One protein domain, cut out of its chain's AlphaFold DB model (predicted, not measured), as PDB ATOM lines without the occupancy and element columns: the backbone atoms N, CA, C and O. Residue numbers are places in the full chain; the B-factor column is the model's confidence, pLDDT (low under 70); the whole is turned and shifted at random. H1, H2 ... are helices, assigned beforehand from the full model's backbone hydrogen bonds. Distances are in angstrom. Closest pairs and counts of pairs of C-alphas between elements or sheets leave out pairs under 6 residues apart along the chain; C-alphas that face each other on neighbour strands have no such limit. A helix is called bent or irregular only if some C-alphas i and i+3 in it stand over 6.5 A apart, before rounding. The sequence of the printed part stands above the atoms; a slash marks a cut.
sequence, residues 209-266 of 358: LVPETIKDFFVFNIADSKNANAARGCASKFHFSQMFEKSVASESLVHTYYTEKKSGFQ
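Overview. This is residues 209 to 266 of the 358 residues of an uncharacterized protein of Caenorhabditis brenneri (UniProt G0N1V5). One long helix, H1, bent near its middle, is crossed on its first arm, H1a, by a second helix, H3. The second arm, H1b, reaches away to a free loop, and the chain then folds back through the short helix H2 to the start of H3. The printed part has 58 residues with three named helices, H1, H2 and H3 in chain order, and no named strand; the class is all helix. The whole is compact, with a radius of gyration of the C-alphas of 11.1 A, and flat, spanning 29 by 27 by 14 A.

Arrangement. H1, residues 212 to 231, was assigned as one helix by its hydrogen bonds but is bent, with C-alphas 220 and 223 7.1 A apart. Its arms, H1a, residues 212 to 220, and H1b, residues 223 to 231, stand at a steep tilt of 64 degrees. H1a touches H3, residues 250 to 262, which meets it with residues 256 to 261 alone; the closest C-alphas, of Phe 218 and Tyr 257, are 6.4 A apart. These two run the same way at a steep tilt of 51 degrees. H2, residues 241 to 244, is close to H3 but not clearly touching, the closest C-alphas, of Ser 241 and Ser 250, being 5.6 A apart. H1a and H2 are only just apart, at 8.3 A between their closest C-alphas. H1b is apart from H2 and from H3. In H1a and H3 every O i to N i+4 pair is within hydrogen-bond range, in H1b 3 of 5; H2 is too short for such a pair.

Along the chain. H1a begins at C-alpha 212 (-46.368, 42.910, 9.055) and is 12.2 A long; H1b is 13.6 A long. H2 is 5.5 A long. H3 is 18.3 A long and ends at C-alpha 262 (-37.219, 38.826, -4.930).

Size, cuts and confidence. The C-alphas farthest apart, of Leu 209 and Ala 231, are 29.9 A apart. The printed part has no cut. The link from H1 to H2 is short, that from H2 to H3 tight. Residues 230 to 236, of which 230 and 231 belong to H1b, stand free. Mean pLDDT of the printed part is 76.1, with residues 223 to 237 and 264 to 266 under 70.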
ATOM      1  N   LEU A 209     -40.251  49.378   9.334       78.38
ATOM      2  CA  LEU A 209     -40.731  50.527   8.549       78.38
ATOM      3  C   LEU A 209     -42.103  50.264   7.915       78.38
ATOM      4  O   LEU A 209     -42.858  51.190   7.629       78.38
ATOM      5  N   VAL A 210     -42.408  48.988   7.679       83.00
ATOM      6  CA  VAL A 210     -43.677  48.515   7.142       83.00
ATOM      7  C   VAL A 210     -44.252  47.475   8.109       83.00
ATOM      8  O   VAL A 210     -43.591  46.452   8.329       83.00
ATOM      9  N   PRO A 211     -45.460  47.705   8.663       86.31
ATOM     10  CA  PRO A 211     -46.176  46.730   9.480       86.31
ATOM     11  C   PRO A 211     -46.308  45.369   8.789       86.31
ATOM     12  O   PRO A 211     -46.506  45.300   7.574       86.31
ATOM     13  N   GLU A 212     -46.253  44.286   9.566       83.38
ATOM     14  CA  GLU A 212     -46.368  42.910   9.055       83.38
ATOM     15  C   GLU A 212     -47.663  42.683   8.274       83.38
ATOM     16  O   GLU A 212     -47.632  42.096   7.200       83.38
ATOM     17  N   THR A 213     -48.770  43.285   8.710       86.44
ATOM     18  CA  THR A 213     -50.061  43.213   8.008       86.44
ATOM     19  C   THR A 213     -49.991  43.678   6.549       86.44
ATOM     20  O   THR A 213     -50.686  43.141   5.687       86.44
ATOM     21  N   ILE A 214     -49.141  44.662   6.243       85.81
ATOM     22  CA  ILE A 214     -48.942  45.168   4.878       85.81
ATOM     23  C   ILE A 214     -48.009  44.239   4.093       85.81
ATOM     24  O   ILE A 214     -48.208  44.044   2.892       85.81
ATOM     25  N   LYS A 215     -47.017  43.628   4.756       84.88
ATOM     26  CA  LYS A 215     -46.158  42.609   4.137       84.88
ATOM     27  C   LYS A 215     -46.973  41.384   3.732       84.88
ATOM     28  O   LYS A 215     -46.916  40.995   2.569       84.88
ATOM     29  N   ASP A 216     -47.801  40.864   4.633       84.44
ATOM     30  CA  ASP A 216     -48.700  39.735   4.371       84.44
ATOM     31  C   ASP A 216     -49.657  40.049   3.223       84.44
ATOM     32  O   ASP A 216     -49.871  39.238   2.320       84.44
ATOM     33  N   PHE A 217     -50.179  41.278   3.202       86.31
ATOM     34  CA  PHE A 217     -51.000  41.757   2.104       86.31
ATOM     35  C   PHE A 217     -50.241  41.754   0.768       86.31
ATOM     36  O   PHE A 217     -50.812  41.357  -0.250       86.31
ATOM     37  N   PHE A 218     -48.969  42.163   0.731       84.62
ATOM     38  CA  PHE A 218     -48.166  42.057  -0.487       84.62
ATOM     39  C   PHE A 218     -47.918  40.608  -0.881       84.62
ATOM     40  O   PHE A 218     -48.140  40.284  -2.043       84.62
ATOM     41  N   VAL A 219     -47.530  39.737   0.048       82.44
ATOM     42  CA  VAL A 219     -47.303  38.311  -0.230       82.44
ATOM     43  C   VAL A 219     -48.549  37.678  -0.853       82.44
ATOM     44  O   VAL A 219     -48.450  37.059  -1.913       82.44
ATOM     45  N   PHE A 220     -49.727  37.928  -0.277       80.81
ATOM     46  CA  PHE A 220     -51.002  37.425  -0.791       80.81
ATOM     47  C   PHE A 220     -51.335  37.971  -2.188       80.81
ATOM     48  O   PHE A 220     -51.775  37.238  -3.070       80.81
ATOM     49  N   ASN A 221     -51.094  39.264  -2.424       80.38
ATOM     50  CA  ASN A 221     -51.493  39.930  -3.665       80.38
ATOM     51  C   ASN A 221     -50.398  39.976  -4.745       80.38
ATOM     52  O   ASN A 221     -50.646  40.510  -5.826       80.38
ATOM     53  N   ILE A 222     -49.188  39.449  -4.512       76.88
ATOM     54  CA  ILE A 222     -48.099  39.445  -5.510       76.88
ATOM     55  C   ILE A 222     -48.475  38.611  -6.747       76.88
ATOM     56  O   ILE A 222     -48.088  38.961  -7.866       76.88
ATOM     57  N   ALA A 223     -49.235  37.525  -6.580       69.25
ATOM     58  CA  ALA A 223     -49.720  36.719  -7.702       69.25
ATOM     59  C   ALA A 223     -50.701  37.518  -8.580       69.25
ATOM     60  O   ALA A 223     -50.527  37.608  -9.799       69.25
ATOM     61  N   ASP A 224     -51.663  38.190  -7.949       69.00
ATOM     62  CA  ASP A 224     -52.656  39.019  -8.633       69.00
ATOM     63  C   ASP A 224     -52.035  40.282  -9.245       69.00
ATOM     64  O   ASP A 224     -52.402  40.704 -10.347       69.00
ATOM     65  N   SER A 225     -51.031  40.864  -8.585       65.38
ATOM     66  CA  SER A 225     -50.332  42.053  -9.070       65.38
ATOM     67  C   SER A 225     -49.473  41.765 -10.303       65.38
ATOM     68  O   SER A 225     -49.366  42.632 -11.175       65.38
ATOM     69  N   LYS A 226     -48.898  40.557 -10.436       65.38
ATOM     70  CA  LYS A 226     -48.200  40.126 -11.665       65.38
ATOM     71  C   LYS A 226     -49.150  40.148 -12.863       65.38
ATOM     72  O   LYS A 226     -48.789  40.680 -13.914       65.38
ATOM     73  N   ASN A 227     -50.376  39.658 -12.681       61.44
ATOM     74  CA  ASN A 227     -51.397  39.625 -13.728       61.44
ATOM     75  C   ASN A 227     -51.952  41.026 -14.043       61.44
ATOM     76  O   ASN A 227     -52.151  41.373 -15.207       61.44
ATOM     77  N   ALA A 228     -52.154  41.864 -13.022       61.88
ATOM     78  CA  ALA A 228     -52.690  43.215 -13.189       61.88
ATOM     79  C   ALA A 228     -51.680  44.210 -13.795       61.88
ATOM     80  O   ALA A 228     -52.069  45.064 -14.597       61.88
ATOM     81  N   ASN A 229     -50.391  44.107 -13.448       58.34
ATOM     82  CA  ASN A 229     -49.347  44.991 -13.979       58.34
ATOM     83  C   ASN A 229     -49.017  44.695 -15.446       58.34
ATOM     84  O   ASN A 229     -48.732  45.627 -16.192       58.34
ATOM     85  N   ALA A 230     -49.133  43.439 -15.895       61.12
ATOM     86  CA  ALA A 230     -48.984  43.097 -17.313       61.12
ATOM     87  C   ALA A 230     -50.033  43.798 -18.204       61.12
ATOM     88  O   ALA A 230     -49.768  44.079 -19.370       61.12
ATOM     89  N   ALA A 231     -51.207  44.119 -17.650       61.09
ATOM     90  CA  ALA A 231     -52.297  44.781 -18.367       61.09
ATOM     91  C   ALA A 231     -52.253  46.322 -18.305       61.09
ATOM     92  O   ALA A 231     -52.946  46.984 -19.079       61.09
ATOM     93  N   ARG A 232     -51.471  46.915 -17.392       59.31
ATOM     94  CA  ARG A 232     -51.389  48.371 -17.191       59.31
ATOM     95  C   ARG A 232     -50.012  48.880 -17.606       59.31
ATOM     96  O   ARG A 232     -49.121  49.035 -16.777       59.31
ATOM     97  N   GLY A 233     -49.853  49.159 -18.897       53.81
ATOM     98  CA  GLY A 233     -48.681  49.869 -19.406       53.81
ATOM     99  C   GLY A 233     -48.501  51.202 -18.673       53.81
ATOM    100  O   GLY A 233     -49.377  52.060 -18.735       53.81
ATOM    101  N   CYS A 234     -47.385  51.344 -17.958       52.50
ATOM    102  CA  CYS A 234     -46.908  52.575 -17.322       52.50
ATOM    103  C   CYS A 234     -47.895  53.288 -16.378       52.50
ATOM    104  O   CYS A 234     -48.324  54.412 -16.635       52.50
ATOM    105  N   ALA A 235     -48.185  52.699 -15.215       56.31
ATOM    106  CA  ALA A 235     -48.601  53.516 -14.074       56.31
ATOM    107  C   ALA A 235     -47.352  54.153 -13.435       56.31
ATOM    108  O   ALA A 235     -46.479  53.441 -12.948       56.31
ATOM    109  N   SER A 236     -47.267  55.490 -13.420       56.91
ATOM    110  CA  SER A 236     -46.173  56.234 -12.765       56.91
ATOM    111  C   SER A 236     -46.192  56.131 -11.236       56.91
ATOM    112  O   SER A 236     -45.229  56.506 -10.575       56.91
ATOM    113  N   LYS A 237     -47.290  55.626 -10.664       66.69
ATOM    114  CA  LYS A 237     -47.473  55.448  -9.225       66.69
ATOM    115  C   LYS A 237     -47.637  53.973  -8.896       66.69
ATOM    116  O   LYS A 237     -48.353  53.247  -9.589       66.69
ATOM    117  N   PHE A 238     -46.988  53.555  -7.815       76.62
ATOM    118  CA  PHE A 238     -47.103  52.203  -7.292       76.62
ATOM    119  C   PHE A 238     -48.567  51.883  -6.969       76.62
ATOM    120  O   PHE A 238     -49.226  52.621  -6.246       76.62
ATOM    121  N   HIS A 239     -49.073  50.775  -7.512       75.50
ATOM    122  CA  HIS A 239     -50.483  50.378  -7.445       75.50
ATOM    123  C   HIS A 239     -51.086  50.446  -6.029       75.50
ATOM    124  O   HIS A 239     -52.226  50.872  -5.864       75.50
ATOM    125  N   PHE A 240     -50.319  50.042  -5.014       80.69
ATOM    126  CA  PHE A 240     -50.798  49.965  -3.636       80.69
ATOM    127  C   PHE A 240     -50.548  51.233  -2.818       80.69
ATOM    128  O   PHE A 240     -50.971  51.291  -1.666       80.69
ATOM    129  N   SER A 241     -49.894  52.260  -3.377       83.31
ATOM    130  CA  SER A 241     -49.581  53.467  -2.606       83.31
ATOM    131  C   SER A 241     -50.846  54.155  -2.097       83.31
ATOM    132  O   SER A 241     -50.878  54.578  -0.952       83.31
ATOM    133  N   GLN A 242     -51.920  54.168  -2.891       83.69
ATOM    134  CA  GLN A 242     -53.202  54.771  -2.506       83.69
ATOM    135  C   GLN A 242     -53.871  54.078  -1.311       83.69
ATOM    136  O   GLN A 242     -54.642  54.709  -0.596       83.69
ATOM    137  N   MET A 243     -53.609  52.784  -1.096       84.94
ATOM    138  CA  MET A 243     -54.223  52.027   0.001       84.94
ATOM    139  C   MET A 243     -53.525  52.284   1.339       84.94
ATOM    140  O   MET A 243     -54.171  52.230   2.380       84.94
ATOM    141  N   PHE A 244     -52.227  52.591   1.305       88.75
ATOM    142  CA  PHE A 244     -51.378  52.690   2.494       88.75
ATOM    143  C   PHE A 244     -50.732  54.069   2.674       88.75
ATOM    144  O   PHE A 244     -49.873  54.224   3.536       88.75
ATOM    145  N   GLU A 245     -51.167  55.077   1.910       84.88
ATOM    146  CA  GLU A 245     -50.595  56.434   1.887       84.88
ATOM    147  C   GLU A 245     -50.522  57.088   3.274       84.88
ATOM    148  O   GLU A 245     -49.602  57.847   3.557       84.88
ATOM    149  N   LYS A 246     -51.479  56.771   4.155       86.50
ATOM    150  CA  LYS A 246     -51.536  57.304   5.525       86.50
ATOM    151  C   LYS A 246     -50.685  56.529   6.531       86.50
ATOM    152  O   LYS A 246     -50.440  57.044   7.615       86.50
ATOM    153  N   SER A 247     -50.292  55.301   6.201       86.50
ATOM    154  CA  SER A 247     -49.630  54.385   7.135       86.50
ATOM    155  C   SER A 247     -48.135  54.265   6.863       86.50
ATOM    156  O   SER A 247     -47.359  54.148   7.803       86.50
ATOM    157  N   VAL A 248     -47.727  54.260   5.590       86.50
ATOM    158  CA  VAL A 248     -46.346  53.982   5.178       86.50
ATOM    159  C   VAL A 248     -45.975  54.843   3.972       86.50
ATOM    160  O   VAL A 248     -46.758  54.995   3.034       86.50
ATOM    161  N   ALA A 249     -44.750  55.370   3.971       86.50
ATOM    162  CA  ALA A 249     -44.202  56.105   2.838       86.50
ATOM    163  C   ALA A 249     -44.166  55.241   1.564       86.50
ATOM    164  O   ALA A 249     -43.839  54.051   1.593       86.50
ATOM    165  N   SER A 250     -44.453  55.851   0.411       83.94
ATOM    166  CA  SER A 250     -44.506  55.128  -0.865       83.94
ATOM    167  C   SER A 250     -43.190  54.438  -1.216       83.94
ATOM    168  O   SER A 250     -43.214  53.343  -1.766       83.94
ATOM    169  N   GLU A 251     -42.054  55.047  -0.880       84.88
ATOM    170  CA  GLU A 251     -40.720  54.494  -1.145       84.88
ATOM    171  C   GLU A 251     -40.490  53.186  -0.385       84.88
ATOM    172  O   GLU A 251     -40.091  52.184  -0.983       84.88
ATOM    173  N   SER A 252     -40.847  53.154   0.903       85.38
ATOM    174  CA  SER A 252     -40.768  51.952   1.734       85.38
ATOM    175  C   SER A 252     -41.682  50.846   1.204       85.38
ATOM    176  O   SER A 252     -41.260  49.698   1.130       85.38
ATOM    177  N   LEU A 253     -42.896  51.180   0.744       85.31
ATOM    178  CA  LEU A 253     -43.812  50.205   0.135       85.31
ATOM    179  C   LEU A 253     -43.240  49.593  -1.148       85.31
ATOM    180  O   LEU A 253     -43.356  48.385  -1.351       85.31
ATOM    181  N   VAL A 254     -42.619  50.406  -2.010       84.94
ATOM    182  CA  VAL A 254     -41.972  49.913  -3.234       84.94
ATOM    183  C   VAL A 254     -40.804  48.996  -2.887       84.94
ATOM    184  O   VAL A 254     -40.703  47.904  -3.451       84.94
ATOM    185  N   HIS A 255     -39.948  49.415  -1.953       84.19
ATOM    186  CA  HIS A 255     -38.816  48.612  -1.512       84.19
ATOM    187  C   HIS A 255     -39.284  47.263  -0.955       84.19
ATOM    188  O   HIS A 255     -38.879  46.226  -1.475       84.19
ATOM    189  N   THR A 256     -40.217  47.271   0.004       85.50
ATOM    190  CA  THR A 256     -40.791  46.056   0.598       85.50
ATOM    191  C   THR A 256     -41.440  45.157  -0.451       85.50
ATOM    192  O   THR A 256     -41.221  43.950  -0.461       85.50
ATOM    193  N   TYR A 257     -42.185  45.721  -1.398       85.06
ATOM    194  CA  TYR A 257     -42.779  44.933  -2.473       85.06
ATOM    195  C   TYR A 257     -41.728  44.211  -3.327       85.06
ATOM    196  O   TYR A 257     -41.894  43.036  -3.655       85.06
ATOM    197  N   TYR A 258     -40.636  44.884  -3.701       82.88
ATOM    198  CA  TYR A 258     -39.588  44.257  -4.503       82.88
ATOM    199  C   TYR A 258     -38.710  43.297  -3.703       82.88
ATOM    200  O   TYR A 258     -38.253  42.313  -4.286       82.88
ATOM    201  N   THR A 259     -38.489  43.532  -2.408       83.19
ATOM    202  CA  THR A 259     -37.801  42.564  -1.545       83.19
ATOM    203  C   THR A 259     -38.623  41.290  -1.405       83.19
ATOM    204  O   THR A 259     -38.077  40.218  -1.647       83.19
ATOM    205  N   GLU A 260     -39.932  41.389  -1.155       82.25
ATOM    206  CA  GLU A 260     -40.820  40.217  -1.067       82.25
ATOM    207  C   GLU A 260     -41.022  39.528  -2.425       82.25
ATOM    208  O   GLU A 260     -41.150  38.312  -2.533       82.25
ATOM    209  N   LYS A 261     -40.986  40.287  -3.524       80.44
ATOM    210  CA  LYS A 261     -40.999  39.696  -4.866       80.44
ATOM    211  C   LYS A 261     -39.706  38.923  -5.164       80.44
ATOM    212  O   LYS A 261     -39.761  37.904  -5.853       80.44
ATOM    213  N   LYS A 262     -38.549  39.431  -4.717       78.38
ATOM    214  CA  LYS A 262     -37.219  38.826  -4.930       78.38
ATOM    215  C   LYS A 262     -36.926  37.672  -3.984       78.38
ATOM    216  O   LYS A 262     -36.224  36.759  -4.406       78.38
ATOM    217  N   SER A 263     -37.464  37.694  -2.761       72.44
ATOM    218  CA  SER A 263     -37.365  36.577  -1.811       72.44
ATOM    219  C   SER A 263     -37.945  35.290  -2.395       72.44
ATOM    220  O   SER A 263     -37.666  34.206  -1.895       72.44
ATOM    221  N   GLY A 264     -38.665  35.395  -3.520       56.34
ATOM    222  CA  GLY A 264     -39.002  34.254  -4.343       56.34
ATOM    223  C   GLY A 264     -39.947  33.339  -3.600       56.34
ATOM    224  O   GLY A 264     -39.884  32.137  -3.832       56.34
ATOM    225  N   PHE A 265     -40.787  33.913  -2.724       56.41
ATOM    226  CA  PHE A 265     -41.861  33.208  -2.047       56.41
ATOM    227  C   PHE A 265     -42.685  32.516  -3.134       56.41
ATOM    228  O   PHE A 265     -43.521  33.121  -3.814       56.41
ATOM    229  N   GLN A 266     -42.357  31.248  -3.381       52.97
ATOM    230  CA  GLN A 266     -43.217  30.328  -4.078       52.97
ATOM    231  C   GLN A 266     -44.378  30.197  -3.121       52.97
ATOM    232  O   GLN A 266     -44.305  29.489  -2.122       52.97
TER     233      GLN A 266